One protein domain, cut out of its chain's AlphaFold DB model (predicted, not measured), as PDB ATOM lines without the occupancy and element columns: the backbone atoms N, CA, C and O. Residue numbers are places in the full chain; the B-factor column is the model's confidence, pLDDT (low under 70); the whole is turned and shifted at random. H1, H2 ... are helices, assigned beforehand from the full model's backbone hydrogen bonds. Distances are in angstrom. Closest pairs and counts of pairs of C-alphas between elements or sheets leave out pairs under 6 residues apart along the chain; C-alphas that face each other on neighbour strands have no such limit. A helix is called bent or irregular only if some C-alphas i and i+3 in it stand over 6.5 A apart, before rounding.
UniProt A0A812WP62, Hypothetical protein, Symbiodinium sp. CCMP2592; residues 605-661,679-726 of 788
ATOM      1  N   ARG A 605     227.580 204.847 190.335       83.75
ATOM      2  CA  ARG A 605     228.896 204.677 190.946       83.75
ATOM      3  C   ARG A 605     228.789 204.790 192.461       83.75
ATOM      4  O   ARG A 605     229.369 203.962 193.157       83.75
ATOM      5  N   GLU A 606     228.024 205.757 192.952       79.31
ATOM      6  CA  GLU A 606     227.830 205.967 194.382       79.31
ATOM      7  C   GLU A 606     227.110 204.773 195.031       79.31
ATOM      8  O   GLU A 606     227.601 204.229 196.017       79.31
ATOM      9  N   GLU A 607     226.034 204.265 194.416       82.06
ATOM     10  CA  GLU A 607     225.344 203.048 194.878       82.06
ATOM     11  C   GLU A 607     226.298 201.836 194.939       82.06
ATOM     12  O   GLU A 607     226.211 201.012 195.850       82.06
ATOM     13  N   ARG A 608     227.265 201.748 194.014       87.12
ATOM     14  CA  ARG A 608     228.312 200.712 194.022       87.12
ATOM     15  C   ARG A 608     229.341 200.890 195.129       87.12
ATOM     16  O   ARG A 608     229.775 199.895 195.704       87.12
ATOM     17  N   GLU A 609     229.762 202.117 195.407       80.75
ATOM     18  CA  GLU A 609     230.744 202.391 196.458       80.75
ATOM     19  C   GLU A 609     230.127 202.115 197.841       80.75
ATOM     20  O   GLU A 609     230.730 201.374 198.622       80.75
ATOM     21  N   ARG A 610     228.858 202.498 198.061       84.88
ATOM     22  CA  ARG A 610     228.073 202.081 199.241       84.88
ATOM     23  C   ARG A 610     227.882 200.557 199.325       84.88
ATOM     24  O   ARG A 610     227.973 199.987 200.410       84.88
ATOM     25  N   GLN A 611     227.657 199.861 198.202       81.06
ATOM     26  CA  GLN A 611     227.574 198.388 198.176       81.06
ATOM     27  C   GLN A 611     228.894 197.716 198.594       81.06
ATOM     28  O   GLN A 611     228.854 196.783 199.394       81.06
ATOM     29  N   MET A 612     230.047 198.198 198.121       89.06
ATOM     30  CA  MET A 612     231.359 197.648 198.504       89.06
ATOM     31  C   MET A 612     231.706 197.928 199.973       89.06
ATOM     32  O   MET A 612     232.254 197.061 200.649       89.06
ATOM     33  N   GLU A 613     231.364 199.106 200.495       79.50
ATOM     34  CA  GLU A 613     231.580 199.475 201.903       79.50
ATOM     35  C   GLU A 613     230.762 198.582 202.855       79.50
ATOM     36  O   GLU A 613     231.288 197.990 203.798       79.50
ATOM     37  N   LYS A 614     229.492 198.370 202.507       87.44
ATOM     38  CA  LYS A 614     228.534 197.436 203.121       87.44
ATOM     39  C   LYS A 614     228.946 195.963 203.033       87.44
ATOM     40  O   LYS A 614     228.543 195.174 203.889       87.44
ATOM     41  N   GLU A 615     229.714 195.564 202.021       86.19
ATOM     42  CA  GLU A 615     230.323 194.230 201.944       86.19
ATOM     43  C   GLU A 615     231.571 194.134 202.826       86.19
ATOM     44  O   GLU A 615     231.653 193.216 203.643       86.19
ATOM     45  N   ARG A 616     232.466 195.127 202.775       87.12
ATOM     46  CA  ARG A 616     233.660 195.204 203.630       87.12
ATOM     47  C   ARG A 616     233.306 195.150 205.124       87.12
ATOM     48  O   ARG A 616     233.874 194.334 205.846       87.12
ATOM     49  N   LEU A 617     232.304 195.915 205.567       84.56
ATOM     50  CA  LEU A 617     231.802 195.888 206.954       84.56
ATOM     51  C   LEU A 617     231.345 194.485 207.398       84.56
ATOM     52  O   LEU A 617     231.455 194.135 208.571       84.56
ATOM     53  N   ARG A 618     230.866 193.645 206.470       82.56
ATOM     54  CA  ARG A 618     230.476 192.251 206.749       82.56
ATOM     55  C   ARG A 618     231.657 191.288 206.735       82.56
ATOM     56  O   ARG A 618     231.555 190.230 207.358       82.56
ATOM     57  N   GLU A 619     232.728 191.601 206.012       92.31
ATOM     58  CA  GLU A 619     233.976 190.833 206.037       92.31
ATOM     59  C   GLU A 619     234.771 191.117 207.319       92.31
ATOM     60  O   GLU A 619     235.222 190.163 207.956       92.31
ATOM     61  N   GLU A 620     234.838 192.375 207.771       77.62
ATOM     62  CA  GLU A 620     235.409 192.744 209.077       77.62
ATOM     63  C   GLU A 620     234.664 192.011 210.216       77.62
ATOM     64  O   GLU A 620     235.292 191.187 210.889       77.62
ATOM     65  N   LEU A 621     233.326 192.121 210.308       89.88
ATOM     66  CA  LEU A 621     232.490 191.358 211.264       89.88
ATOM     67  C   LEU A 621     232.736 189.836 211.240       89.88
ATOM     68  O   LEU A 621     232.675 189.147 212.262       89.88
ATOM     69  N   GLN A 622     232.942 189.265 210.048       81.69
ATOM     70  CA  GLN A 622     233.185 187.828 209.896       81.69
ATOM     71  C   GLN A 622     234.591 187.433 210.344       81.69
ATOM     72  O   GLN A 622     234.742 186.371 210.953       81.69
ATOM     73  N   SER A 623     235.593 188.272 210.074       91.38
ATOM     74  CA  SER A 623     236.975 188.063 210.509       91.38
ATOM     75  C   SER A 623     237.102 188.153 212.033       91.38
ATOM     76  O   SER A 623     237.705 187.278 212.654       91.38
ATOM     77  N   GLU A 624     236.422 189.118 212.651       79.12
ATOM     78  CA  GLU A 624     236.381 189.331 214.097       79.12
ATOM     79  C   GLU A 624     235.696 188.153 214.801       79.12
ATOM     80  O   GLU A 624     236.281 187.505 215.677       79.12
ATOM     81  N   LYS A 625     234.529 187.726 214.293       85.44
ATOM     82  CA  LYS A 625     233.867 186.496 214.753       85.44
ATOM     83  C   LYS A 625     234.687 185.228 214.509       85.44
ATOM     84  O   LYS A 625     234.451 184.226 215.184       85.44
ATOM     85  N   ALA A 626     235.590 185.209 213.530       86.19
ATOM     86  CA  ALA A 626     236.487 184.082 213.298       86.19
ATOM     87  C   ALA A 626     237.650 184.075 214.301       86.19
ATOM     88  O   ALA A 626     237.931 183.017 214.867       86.19
ATOM     89  N   SER A 627     238.248 185.237 214.589       84.69
ATOM     90  CA  SER A 627     239.300 185.397 215.602       84.69
ATOM     91  C   SER A 627     238.808 184.955 216.979       84.69
ATOM     92  O   SER A 627     239.338 184.004 217.551       84.69
ATOM     93  N   LEU A 628     237.683 185.517 217.429       84.50
ATOM     94  CA  LEU A 628     237.073 185.226 218.734       84.50
ATOM     95  C   LEU A 628     236.573 183.769 218.857       84.50
ATOM     96  O   LEU A 628     236.268 183.296 219.946       84.50
ATOM     97  N   ARG A 629     236.501 183.014 217.749       79.50
ATOM     98  CA  ARG A 629     236.258 181.558 217.752       79.50
ATOM     99  C   ARG A 629     237.534 180.722 217.763       79.50
ATOM    100  O   ARG A 629     237.469 179.589 218.236       79.50
ATOM    101  N   ALA A 630     238.634 181.226 217.210       91.88
ATOM    102  CA  ALA A 630     239.939 180.579 217.274       91.88
ATOM    103  C   ALA A 630     240.525 180.695 218.690       91.88
ATOM    104  O   ALA A 630     240.991 179.703 219.240       91.88
ATOM    105  N   GLU A 631     240.387 181.869 219.302       77.06
ATOM    106  CA  GLU A 631     240.818 182.202 220.664       77.06
ATOM    107  C   GLU A 631     240.162 181.275 221.710       77.06
ATOM    108  O   GLU A 631     240.844 180.434 222.309       77.06
ATOM    109  N   LEU A 632     238.821 181.271 221.754       87.56
ATOM    110  CA  LEU A 632     237.963 180.325 222.494       87.56
ATOM    111  C   LEU A 632     238.188 178.832 222.157       87.56
ATOM    112  O   LEU A 632     237.638 177.955 222.834       87.56
ATOM    113  N   ALA A 633     238.912 178.508 221.081       81.00
ATOM    114  CA  ALA A 633     239.292 177.135 220.752       81.00
ATOM    115  C   ALA A 633     240.675 176.783 221.323       81.00
ATOM    116  O   ALA A 633     240.796 175.733 221.951       81.00
ATOM    117  N   SER A 634     241.670 177.666 221.172       90.88
ATOM    118  CA  SER A 634     243.012 177.503 221.750       90.88
ATOM    119  C   SER A 634     243.003 177.487 223.279       90.88
ATOM    120  O   SER A 634     243.641 176.635 223.891       90.88
ATOM    121  N   GLU A 635     242.219 178.358 223.911       81.69
ATOM    122  CA  GLU A 635     242.050 178.376 225.366       81.69
ATOM    123  C   GLU A 635     241.424 177.063 225.864       81.69
ATOM    124  O   GLU A 635     241.944 176.388 226.752       81.69
ATOM    125  N   LYS A 636     240.360 176.604 225.195       83.69
ATOM    126  CA  LYS A 636     239.722 175.311 225.478       83.69
ATOM    127  C   LYS A 636     240.642 174.109 225.233       83.69
ATOM    128  O   LYS A 636     240.332 173.014 225.704       83.69
ATOM    129  N   GLU A 637     241.720 174.278 224.473       90.12
ATOM    130  CA  GLU A 637     242.757 173.272 224.252       90.12
ATOM    131  C   GLU A 637     243.806 173.299 225.374       90.12
ATOM    132  O   GLU A 637     244.053 172.252 225.974       90.12
ATOM    133  N   HIS A 638     244.279 174.483 225.782       83.12
ATOM    134  CA  HIS A 638     245.131 174.665 226.970       83.12
ATOM    135  C   HIS A 638     244.523 173.995 228.212       83.12
ATOM    136  O   HIS A 638     245.132 173.115 228.822       83.12
ATOM    137  N   LEU A 639     243.258 174.309 228.507       87.50
ATOM    138  CA  LEU A 639     242.503 173.781 229.651       87.50
ATOM    139  C   LEU A 639     242.235 172.258 229.574       87.50
ATOM    140  O   LEU A 639     241.763 171.641 230.537       87.50
ATOM    141  N   ARG A 640     242.497 171.609 228.430       77.88
ATOM    142  CA  ARG A 640     242.484 170.139 228.311       77.88
ATOM    143  C   ARG A 640     243.843 169.546 228.634       77.88
ATOM    144  O   ARG A 640     243.881 168.565 229.377       77.88
ATOM    145  N   ASP A 641     244.909 170.124 228.093       92.25
ATOM    146  CA  ASP A 641     246.279 169.645 228.281       92.25
ATOM    147  C   ASP A 641     246.758 169.848 229.723       92.25
ATOM    148  O   ASP A 641     247.416 168.973 230.284       92.25
ATOM    149  N   GLU A 642     246.328 170.932 230.362       79.88
ATOM    150  CA  GLU A 642     246.535 171.241 231.778       79.88
ATOM    151  C   GLU A 642     245.944 170.151 232.695       79.88
ATOM    152  O   GLU A 642     246.668 169.466 233.424       79.88
ATOM    153  N   LEU A 643     244.649 169.858 232.544       84.75
ATOM    154  CA  LEU A 643     243.987 168.757 233.255       84.75
ATOM    155  C   LEU A 643     244.466 167.354 232.818       84.75
ATOM    156  O   LEU A 643     244.281 166.380 233.553       84.75
ATOM    157  N   ALA A 644     245.080 167.211 231.639       82.94
ATOM    158  CA  ALA A 644     245.731 165.966 231.225       82.94
ATOM    159  C   ALA A 644     247.109 165.794 231.888       82.94
ATOM    160  O   ALA A 644     247.483 164.670 232.239       82.94
ATOM    161  N   ALA A 645     247.853 166.883 232.100       86.88
ATOM    162  CA  ALA A 645     249.109 166.896 232.842       86.88
ATOM    163  C   ALA A 645     248.874 166.576 234.327       86.88
ATOM    164  O   ALA A 645     249.550 165.698 234.869       86.88
ATOM    165  N   GLU A 646     247.859 167.185 234.942       81.19
ATOM    166  CA  GLU A 646     247.380 166.849 236.288       81.19
ATOM    167  C   GLU A 646     247.084 165.353 236.459       81.19
ATOM    168  O   GLU A 646     247.687 164.682 237.301       81.19
ATOM    169  N   ALA A 647     246.193 164.799 235.629       79.88
ATOM    170  CA  ALA A 647     245.798 163.393 235.720       79.88
ATOM    171  C   ALA A 647     247.004 162.445 235.564       79.88
ATOM    172  O   ALA A 647     247.073 161.381 236.184       79.88
ATOM    173  N   LYS A 648     247.997 162.850 234.762       89.81
ATOM    174  CA  LYS A 648     249.250 162.120 234.540       89.81
ATOM    175  C   LYS A 648     250.206 162.220 235.736       89.81
ATOM    176  O   LYS A 648     250.886 161.236 236.034       89.81
ATOM    177  N   ALA A 649     250.223 163.351 236.444       78.94
ATOM    178  CA  ALA A 649     250.959 163.537 237.695       78.94
ATOM    179  C   ALA A 649     250.337 162.723 238.845       78.94
ATOM    180  O   ALA A 649     251.047 161.946 239.491       78.94
ATOM    181  N   ALA A 650     249.015 162.791 239.027       84.81
ATOM    182  CA  ALA A 650     248.277 161.971 239.994       84.81
ATOM    183  C   ALA A 650     248.498 160.465 239.739       84.81
ATOM    184  O   ALA A 650     248.878 159.711 240.640       84.81
ATOM    185  N   ALA A 651     248.412 160.025 238.477       78.94
ATOM    186  CA  ALA A 651     248.701 158.642 238.095       78.94
ATOM    187  C   ALA A 651     250.165 158.213 238.339       78.94
ATOM    188  O   ALA A 651     250.435 157.014 238.454       78.94
ATOM    189  N   ALA A 652     251.121 159.145 238.411       88.69
ATOM    190  CA  ALA A 652     252.500 158.857 238.811       88.69
ATOM    191  C   ALA A 652     252.643 158.762 240.343       88.69
ATOM    192  O   ALA A 652     253.331 157.861 240.834       88.69
ATOM    193  N   ALA A 653     251.953 159.628 241.094       78.69
ATOM    194  CA  ALA A 653     251.907 159.596 242.555       78.69
ATOM    195  C   ALA A 653     251.298 158.281 243.077       78.69
ATOM    196  O   ALA A 653     251.955 157.563 243.838       78.69
ATOM    197  N   ALA A 654     250.123 157.887 242.574       79.62
ATOM    198  CA  ALA A 654     249.464 156.630 242.935       79.62
ATOM    199  C   ALA A 654     250.341 155.395 242.631       79.62
ATOM    200  O   ALA A 654     250.455 154.478 243.446       79.62
ATOM    201  N   LYS A 655     251.064 155.384 241.498       85.50
ATOM    202  CA  LYS A 655     252.030 154.314 241.167       85.50
ATOM    203  C   LYS A 655     253.220 154.266 242.130       85.50
ATOM    204  O   LYS A 655     253.719 153.177 242.418       85.50
ATOM    205  N   LYS A 656     253.675 155.416 242.639       82.25
ATOM    206  CA  LYS A 656     254.741 155.497 243.650       82.25
ATOM    207  C   LYS A 656     254.254 154.957 245.001       82.25
ATOM    208  O   LYS A 656     254.948 154.128 245.588       82.25
ATOM    209  N   ALA A 657     253.046 155.329 245.431       78.56
ATOM    210  CA  ALA A 657     252.408 154.804 246.641       78.56
ATOM    211  C   ALA A 657     252.186 153.280 246.566       78.56
ATOM    212  O   ALA A 657     252.627 152.539 247.445       78.56
ATOM    213  N   ALA A 658     251.624 152.781 245.460       75.44
ATOM    214  CA  ALA A 658     251.418 151.348 245.232       75.44
ATOM    215  C   ALA A 658     252.729 150.536 245.160       75.44
ATOM    216  O   ALA A 658     252.723 149.330 245.416       75.44
ATOM    217  N   LYS A 659     253.862 151.170 244.818       85.31
ATOM    218  CA  LYS A 659     255.190 150.537 244.883       85.31
ATOM    219  C   LYS A 659     255.740 150.500 246.313       85.31
ATOM    220  O   LYS A 659     256.337 149.491 246.673       85.31
ATOM    221  N   ALA A 660     255.509 151.541 247.116       74.75
ATOM    222  CA  ALA A 660     255.881 151.561 248.534       74.75
ATOM    223  C   ALA A 660     255.104 150.501 249.337       74.75
ATOM    224  O   ALA A 660     255.717 149.671 250.000       74.75
ATOM    225  N   ALA A 661     253.779 150.418 249.164       77.44
ATOM    226  CA  ALA A 661     252.950 149.396 249.818       77.44
ATOM    227  C   ALA A 661     253.388 147.949 249.491       77.44
ATOM    228  O   ALA A 661     253.250 147.043 250.310       77.44
ATOM    229  N   LYS A 679     238.152 163.601 247.247       80.69
ATOM    230  CA  LYS A 679     238.019 165.071 247.257       80.69
ATOM    231  C   LYS A 679     238.828 165.696 246.129       80.69
ATOM    232  O   LYS A 679     238.311 166.558 245.427       80.69
ATOM    233  N   GLU A 680     240.056 165.228 245.916       70.88
ATOM    234  CA  GLU A 680     240.942 165.705 244.847       70.88
ATOM    235  C   GLU A 680     240.331 165.446 243.456       70.88
ATOM    236  O   GLU A 680     240.350 166.311 242.582       70.88
ATOM    237  N   SER A 681     239.678 164.291 243.277       72.88
ATOM    238  CA  SER A 681     238.864 163.969 242.100       72.88
ATOM    239  C   SER A 681     237.682 164.920 241.898       72.88
ATOM    240  O   SER A 681     237.255 165.103 240.761       72.88
ATOM    241  N   LYS A 682     237.116 165.470 242.977       86.88
ATOM    242  CA  LYS A 682     235.912 166.301 242.923       86.88
ATOM    243  C   LYS A 682     236.237 167.782 242.725       86.88
ATOM    244  O   LYS A 682     235.540 168.457 241.978       86.88
ATOM    245  N   LEU A 683     237.331 168.267 243.313       74.12
ATOM    246  CA  LEU A 683     237.783 169.646 243.123       74.12
ATOM    247  C   LEU A 683     238.160 169.905 241.653       74.12
ATOM    248  O   LEU A 683     237.686 170.873 241.071       74.12
ATOM    249  N   ARG A 684     238.868 168.960 241.013       84.50
ATOM    250  CA  ARG A 684     239.123 168.973 239.556       84.50
ATOM    251  C   ARG A 684     237.858 168.881 238.701       84.50
ATOM    252  O   ARG A 684     237.886 169.221 237.520       84.50
ATOM    253  N   GLU A 685     236.761 168.362 239.250       74.06
ATOM    254  CA  GLU A 685     235.474 168.320 238.559       74.06
ATOM    255  C   GLU A 685     234.797 169.698 238.604       74.06
ATOM    256  O   GLU A 685     234.381 170.196 237.559       74.06
ATOM    257  N   GLU A 686     234.788 170.342 239.776       90.81
ATOM    258  CA  GLU A 686     234.267 171.700 240.007       90.81
ATOM    259  C   GLU A 686     235.073 172.762 239.221       90.81
ATOM    260  O   GLU A 686     234.493 173.598 238.526       90.81
ATOM    261  N   GLU A 687     236.402 172.668 239.218       74.44
ATOM    262  CA  GLU A 687     237.326 173.509 238.438       74.44
ATOM    263  C   GLU A 687     237.079 173.368 236.924       74.44
ATOM    264  O   GLU A 687     236.817 174.342 236.214       74.44
ATOM    265  N   LYS A 688     236.991 172.126 236.428       79.06
ATOM    266  CA  LYS A 688     236.631 171.821 235.031       79.06
ATOM    267  C   LYS A 688     235.169 172.145 234.688       79.06
ATOM    268  O   LYS A 688     234.784 171.989 233.525       79.06
ATOM    269  N   GLN A 689     234.356 172.555 235.659       85.75
ATOM    270  CA  GLN A 689     232.969 172.979 235.482       85.75
ATOM    271  C   GLN A 689     232.844 174.509 235.449       85.75
ATOM    272  O   GLN A 689     232.148 175.018 234.572       85.75
ATOM    273  N   GLN A 690     233.609 175.238 236.267       80.62
ATOM    274  CA  GLN A 690     233.753 176.699 236.156       80.62
ATOM    275  C   GLN A 690     234.315 177.091 234.778       80.62
ATOM    276  O   GLN A 690     233.681 177.859 234.055       80.62
ATOM    277  N   LEU A 691     235.359 176.393 234.314       83.75
ATOM    278  CA  LEU A 691     235.924 176.494 232.953       83.75
ATOM    279  C   LEU A 691     234.952 176.100 231.808       83.75
ATOM    280  O   LEU A 691     235.317 176.090 230.628       83.75
ATOM    281  N   ARG A 692     233.707 175.711 232.118       74.19
ATOM    282  CA  ARG A 692     232.627 175.497 231.135       74.19
ATOM    283  C   ARG A 692     231.549 176.568 231.208       74.19
ATOM    284  O   ARG A 692     230.947 176.838 230.174       74.19
ATOM    285  N   GLU A 693     231.306 177.143 232.381       93.56
ATOM    286  CA  GLU A 693     230.383 178.267 232.567       93.56
ATOM    287  C   GLU A 693     231.013 179.577 232.070       93.56
ATOM    288  O   GLU A 693     230.347 180.355 231.390       93.56
ATOM    289  N   GLU A 694     232.318 179.758 232.279       75.00
ATOM    290  CA  GLU A 694     233.103 180.899 231.790       75.00
ATOM    291  C   GLU A 694     233.088 180.968 230.250       75.00
ATOM    292  O   GLU A 694     232.448 181.860 229.681       75.00
ATOM    293  N   LEU A 695     233.585 179.916 229.580       85.88
ATOM    294  CA  LEU A 695     233.501 179.716 228.120       85.88
ATOM    295  C   LEU A 695     232.060 179.655 227.552       85.88
ATOM    296  O   LEU A 695     231.879 179.650 226.327       85.88
ATOM    297  N   ALA A 696     231.027 179.545 228.395       81.62
ATOM    298  CA  ALA A 696     229.629 179.664 227.972       81.62
ATOM    299  C   ALA A 696     229.149 181.121 228.030       81.62
ATOM    300  O   ALA A 696     228.543 181.589 227.065       81.62
ATOM    301  N   SER A 697     229.468 181.841 229.107       91.56
ATOM    302  CA  SER A 697     229.141 183.261 229.285       91.56
ATOM    303  C   SER A 697     229.792 184.142 228.214       91.56
ATOM    304  O   SER A 697     229.144 185.012 227.633       91.56
ATOM    305  N   GLU A 698     231.039 183.837 227.867       77.81
ATOM    306  CA  GLU A 698     231.807 184.519 226.831       77.81
ATOM    307  C   GLU A 698     231.217 184.274 225.438       77.81
ATOM    308  O   GLU A 698     230.984 185.207 224.669       77.81
ATOM    309  N   ARG A 699     230.828 183.026 225.146       76.38
ATOM    310  CA  ARG A 699     230.068 182.698 223.932       76.38
ATOM    311  C   ARG A 699     228.714 183.394 223.862       76.38
ATOM    312  O   ARG A 699     228.293 183.738 222.760       76.38
ATOM    313  N   GLU A 700     228.013 183.563 224.981       91.94
ATOM    314  CA  GLU A 700     226.725 184.264 225.006       91.94
ATOM    315  C   GLU A 700     226.912 185.775 224.786       91.94
ATOM    316  O   GLU A 700     226.130 186.402 224.068       91.94
ATOM    317  N   ARG A 701     227.988 186.352 225.331       78.44
ATOM    318  CA  ARG A 701     228.382 187.744 225.091       78.44
ATOM    319  C   ARG A 701     228.693 187.989 223.612       78.44
ATOM    320  O   ARG A 701     228.010 188.802 222.997       78.44
ATOM    321  N   LEU A 702     229.566 187.178 223.014       88.38
ATOM    322  CA  LEU A 702     229.905 187.206 221.579       88.38
ATOM    323  C   LEU A 702     228.722 186.895 220.639       88.38
ATOM    324  O   LEU A 702     228.784 187.134 219.429       88.38
ATOM    325  N   GLN A 703     227.632 186.328 221.164       73.25
ATOM    326  CA  GLN A 703     226.372 186.177 220.432       73.25
ATOM    327  C   GLN A 703     225.498 187.430 220.497       73.25
ATOM    328  O   GLN A 703     224.810 187.703 219.516       73.25
ATOM    329  N   LYS A 704     225.526 188.189 221.599       94.50
ATOM    330  CA  LYS A 704     224.788 189.454 221.752       94.50
ATOM    331  C   LYS A 704     225.475 190.602 221.027       94.50
ATOM    332  O   LYS A 704     224.807 191.321 220.296       94.50
ATOM    333  N   GLU A 705     226.790 190.706 221.172       73.69
ATOM    334  CA  GLU A 705     227.655 191.705 220.532       73.69
ATOM    335  C   GLU A 705     227.411 191.703 219.012       73.69
ATOM    336  O   GLU A 705     226.859 192.654 218.462       73.69
ATOM    337  N   LEU A 706     227.582 190.541 218.371       85.38
ATOM    338  CA  LEU A 706     227.334 190.398 216.934       85.38
ATOM    339  C   LEU A 706     225.853 190.266 216.538       85.38
ATOM    340  O   LEU A 706     225.534 190.244 215.353       85.38
ATOM    341  N   ALA A 707     224.924 190.194 217.496       83.12
ATOM    342  CA  ALA A 707     223.509 190.429 217.203       83.12
ATOM    343  C   ALA A 707     223.210 191.934 217.126       83.12
ATOM    344  O   ALA A 707     222.444 192.341 216.256       83.12
ATOM    345  N   GLN A 708     223.842 192.756 217.973       88.56
ATOM    346  CA  GLN A 708     223.701 194.214 217.956       88.56
ATOM    347  C   GLN A 708     224.347 194.827 216.710       88.56
ATOM    348  O   GLN A 708     223.708 195.643 216.051       88.56
ATOM    349  N   GLU A 709     225.532 194.367 216.300       81.44
ATOM    350  CA  GLU A 709     226.132 194.758 215.012       81.44
ATOM    351  C   GLU A 709     225.215 194.424 213.821       81.44
ATOM    352  O   GLU A 709     225.049 195.217 212.896       81.44
ATOM    353  N   GLN A 710     224.549 193.264 213.870       74.25
ATOM    354  CA  GLN A 710     223.561 192.842 212.873       74.25
ATOM    355  C   GLN A 710     222.198 193.539 213.000       74.25
ATOM    356  O   GLN A 710     221.329 193.294 212.166       74.25
ATOM    357  N   GLU A 711     221.956 194.360 214.019       93.19
ATOM    358  CA  GLU A 711     220.797 195.261 214.096       93.19
ATOM    359  C   GLU A 711     221.203 196.663 213.625       93.19
ATOM    360  O   GLU A 711     220.501 197.235 212.796       93.19
ATOM    361  N   HIS A 712     222.386 197.152 214.012       80.12
ATOM    362  CA  HIS A 712     222.952 198.413 213.519       80.12
ATOM    363  C   HIS A 712     223.053 198.423 211.987       80.12
ATOM    364  O   HIS A 712     222.460 199.277 211.332       80.12
ATOM    365  N   LEU A 713     223.661 197.382 211.400       89.75
ATOM    366  CA  LEU A 713     223.714 197.181 209.947       89.75
ATOM    367  C   LEU A 713     222.334 196.933 209.299       89.75
ATOM    368  O   LEU A 713     222.253 196.898 208.075       89.75
ATOM    369  N   LYS A 714     221.236 196.729 210.047       79.50
ATOM    370  CA  LYS A 714     219.873 196.775 209.471       79.50
ATOM    371  C   LYS A 714     219.328 198.195 209.480       79.50
ATOM    372  O   LYS A 714     218.734 198.598 208.485       79.50
ATOM    373  N   GLU A 715     219.491 198.921 210.585       91.81
ATOM    374  CA  GLU A 715     218.982 200.289 210.731       91.81
ATOM    375  C   GLU A 715     219.664 201.233 209.742       91.81
ATOM    376  O   GLU A 715     218.974 201.892 208.971       91.81
ATOM    377  N   GLU A 716     220.993 201.188 209.672       79.94
ATOM    378  CA  GLU A 716     221.855 201.934 208.747       79.94
ATOM    379  C   GLU A 716     221.385 201.811 207.285       79.94
ATOM    380  O   GLU A 716     221.173 202.807 206.583       79.94
ATOM    381  N   LEU A 717     221.081 200.581 206.862       83.00
ATOM    382  CA  LEU A 717     220.585 200.266 205.521       83.00
ATOM    383  C   LEU A 717     219.090 200.578 205.322       83.00
ATOM    384  O   LEU A 717     218.639 200.742 204.188       83.00
ATOM    385  N   ALA A 718     218.312 200.659 206.403       85.25
ATOM    386  CA  ALA A 718     216.904 201.051 206.377       85.25
ATOM    387  C   ALA A 718     216.717 202.580 206.384       85.25
ATOM    388  O   ALA A 718     215.695 203.057 205.885       85.25
ATOM    389  N   SER A 719     217.683 203.348 206.900       82.69
ATOM    390  CA  SER A 719     217.816 204.788 206.634       82.69
ATOM    391  C   SER A 719     218.249 205.044 205.190       82.69
ATOM    392  O   SER A 719     217.552 205.769 204.482       82.69
ATOM    393  N   GLU A 720     219.307 204.369 204.720       81.25
ATOM    394  CA  GLU A 720     219.822 204.486 203.345       81.25
ATOM    395  C   GLU A 720     218.724 204.264 202.289       81.25
ATOM    396  O   GLU A 720     218.613 205.020 201.322       81.25
ATOM    397  N   ALA A 721     217.868 203.257 202.494       73.69
ATOM    398  CA  ALA A 721     216.749 202.964 201.602       73.69
ATOM    399  C   ALA A 721     215.646 204.044 201.605       73.69
ATOM    400  O   ALA A 721     214.974 204.217 200.590       73.69
ATOM    401  N   LYS A 722     215.451 204.764 202.718       90.19
ATOM    402  CA  LYS A 722     214.398 205.785 202.859       90.19
ATOM    403  C   LYS A 722     214.792 207.135 202.283       90.19
ATOM    404  O   LYS A 722     213.943 207.784 201.683       90.19
ATOM    405  N   GLU A 723     216.052 207.546 202.413       74.62
ATOM    406  CA  GLU A 723     216.515 208.791 201.783       74.62
ATOM    407  C   GLU A 723     216.409 208.698 200.250       74.62
ATOM    408  O   GLU A 723     215.878 209.609 199.621       74.62
ATOM    409  N   HIS A 724     216.757 207.547 199.654       80.06
ATOM    410  CA  HIS A 724     216.534 207.273 198.219       80.06
ATOM    411  C   HIS A 724     215.049 207.208 197.814       80.06
ATOM    412  O   HIS A 724     214.704 207.478 196.660       80.06
ATOM    413  N   GLU A 725     214.156 206.837 198.735       75.00
ATOM    414  CA  GLU A 725     212.705 206.823 198.502       75.00
ATOM    415  C   GLU A 725     212.120 208.248 198.534       75.00
ATOM    416  O   GLU A 725     211.294 208.592 197.684       75.00
ATOM    417  N   GLU A 726     212.603 209.109 199.437       80.25
ATOM    418  CA  GLU A 726     212.207 210.521 199.525       80.25
ATOM    419  C   GLU A 726     212.798 211.361 198.375       80.25
ATOM    420  O   GLU A 726     212.078 212.151 197.757       80.25
TER     421      GLU A 726
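AT A GLANCE: This is residues 605 to 661 and 679 to 726 of the 788 residues of the protein "Hypothetical protein" of Symbiodinium sp. CCMP2592 (UniProt A0A812WP62). Two long, nearly straight helices, H1 and H2, run side by side and opposite ways, making a flat, narrow rod with no third part beside them. H1 is the longer, and its last residues, 651 to 661, stick out at one end of the rod, while residues 721 to 726 of H2 stand free at the other. The printed part has 105 residues with two named helices, H1 then H2, and no named strand; the class is all helix. It is extended, with a radius of gyration of the C-alphas of 24.6 A and spans of 89 by 23 by 6 A.

IN THESE COORDINATES: H1, residues 605 to 661, measures 84.3 A from its first C-alpha at (228.896, 204.677, 190.946) to its last at (252.950, 149.396, 249.818). H2, residues 679 to 726, measures 70.8 A and ends with C-alpha 726 at (212.207, 210.521, 199.525). Neither helix is bent.

HOW THE PARTS SIT: H1 touches H2 with residues 621 to 643 alone, and H2 touches H1 with residues 684 to 706 alone. There are 7 pairs of C-alphas within 8 A, the closest being those of Leu 632 and Leu 695, 7.2 A apart. The lines of the two helices stand at a shallow tilt of 2 degrees, opposite ways, and their centres are 16.1 A apart. Of the O i to N i+4 pairs, 46 of 53 in H1 and 34 of 44 in H2 are within hydrogen-bond range.

THE WHOLE: The two C-alphas farthest apart are those of Ala 661 and Glu 726, at 89.0 A. The link from H1 to H2 is across the cut: residues 662 to 678 are not printed, and C-alphas 661 and 679 are 21.8 A apart. The mean pLDDT of the printed part is 82.8, and no printed residue is under 70.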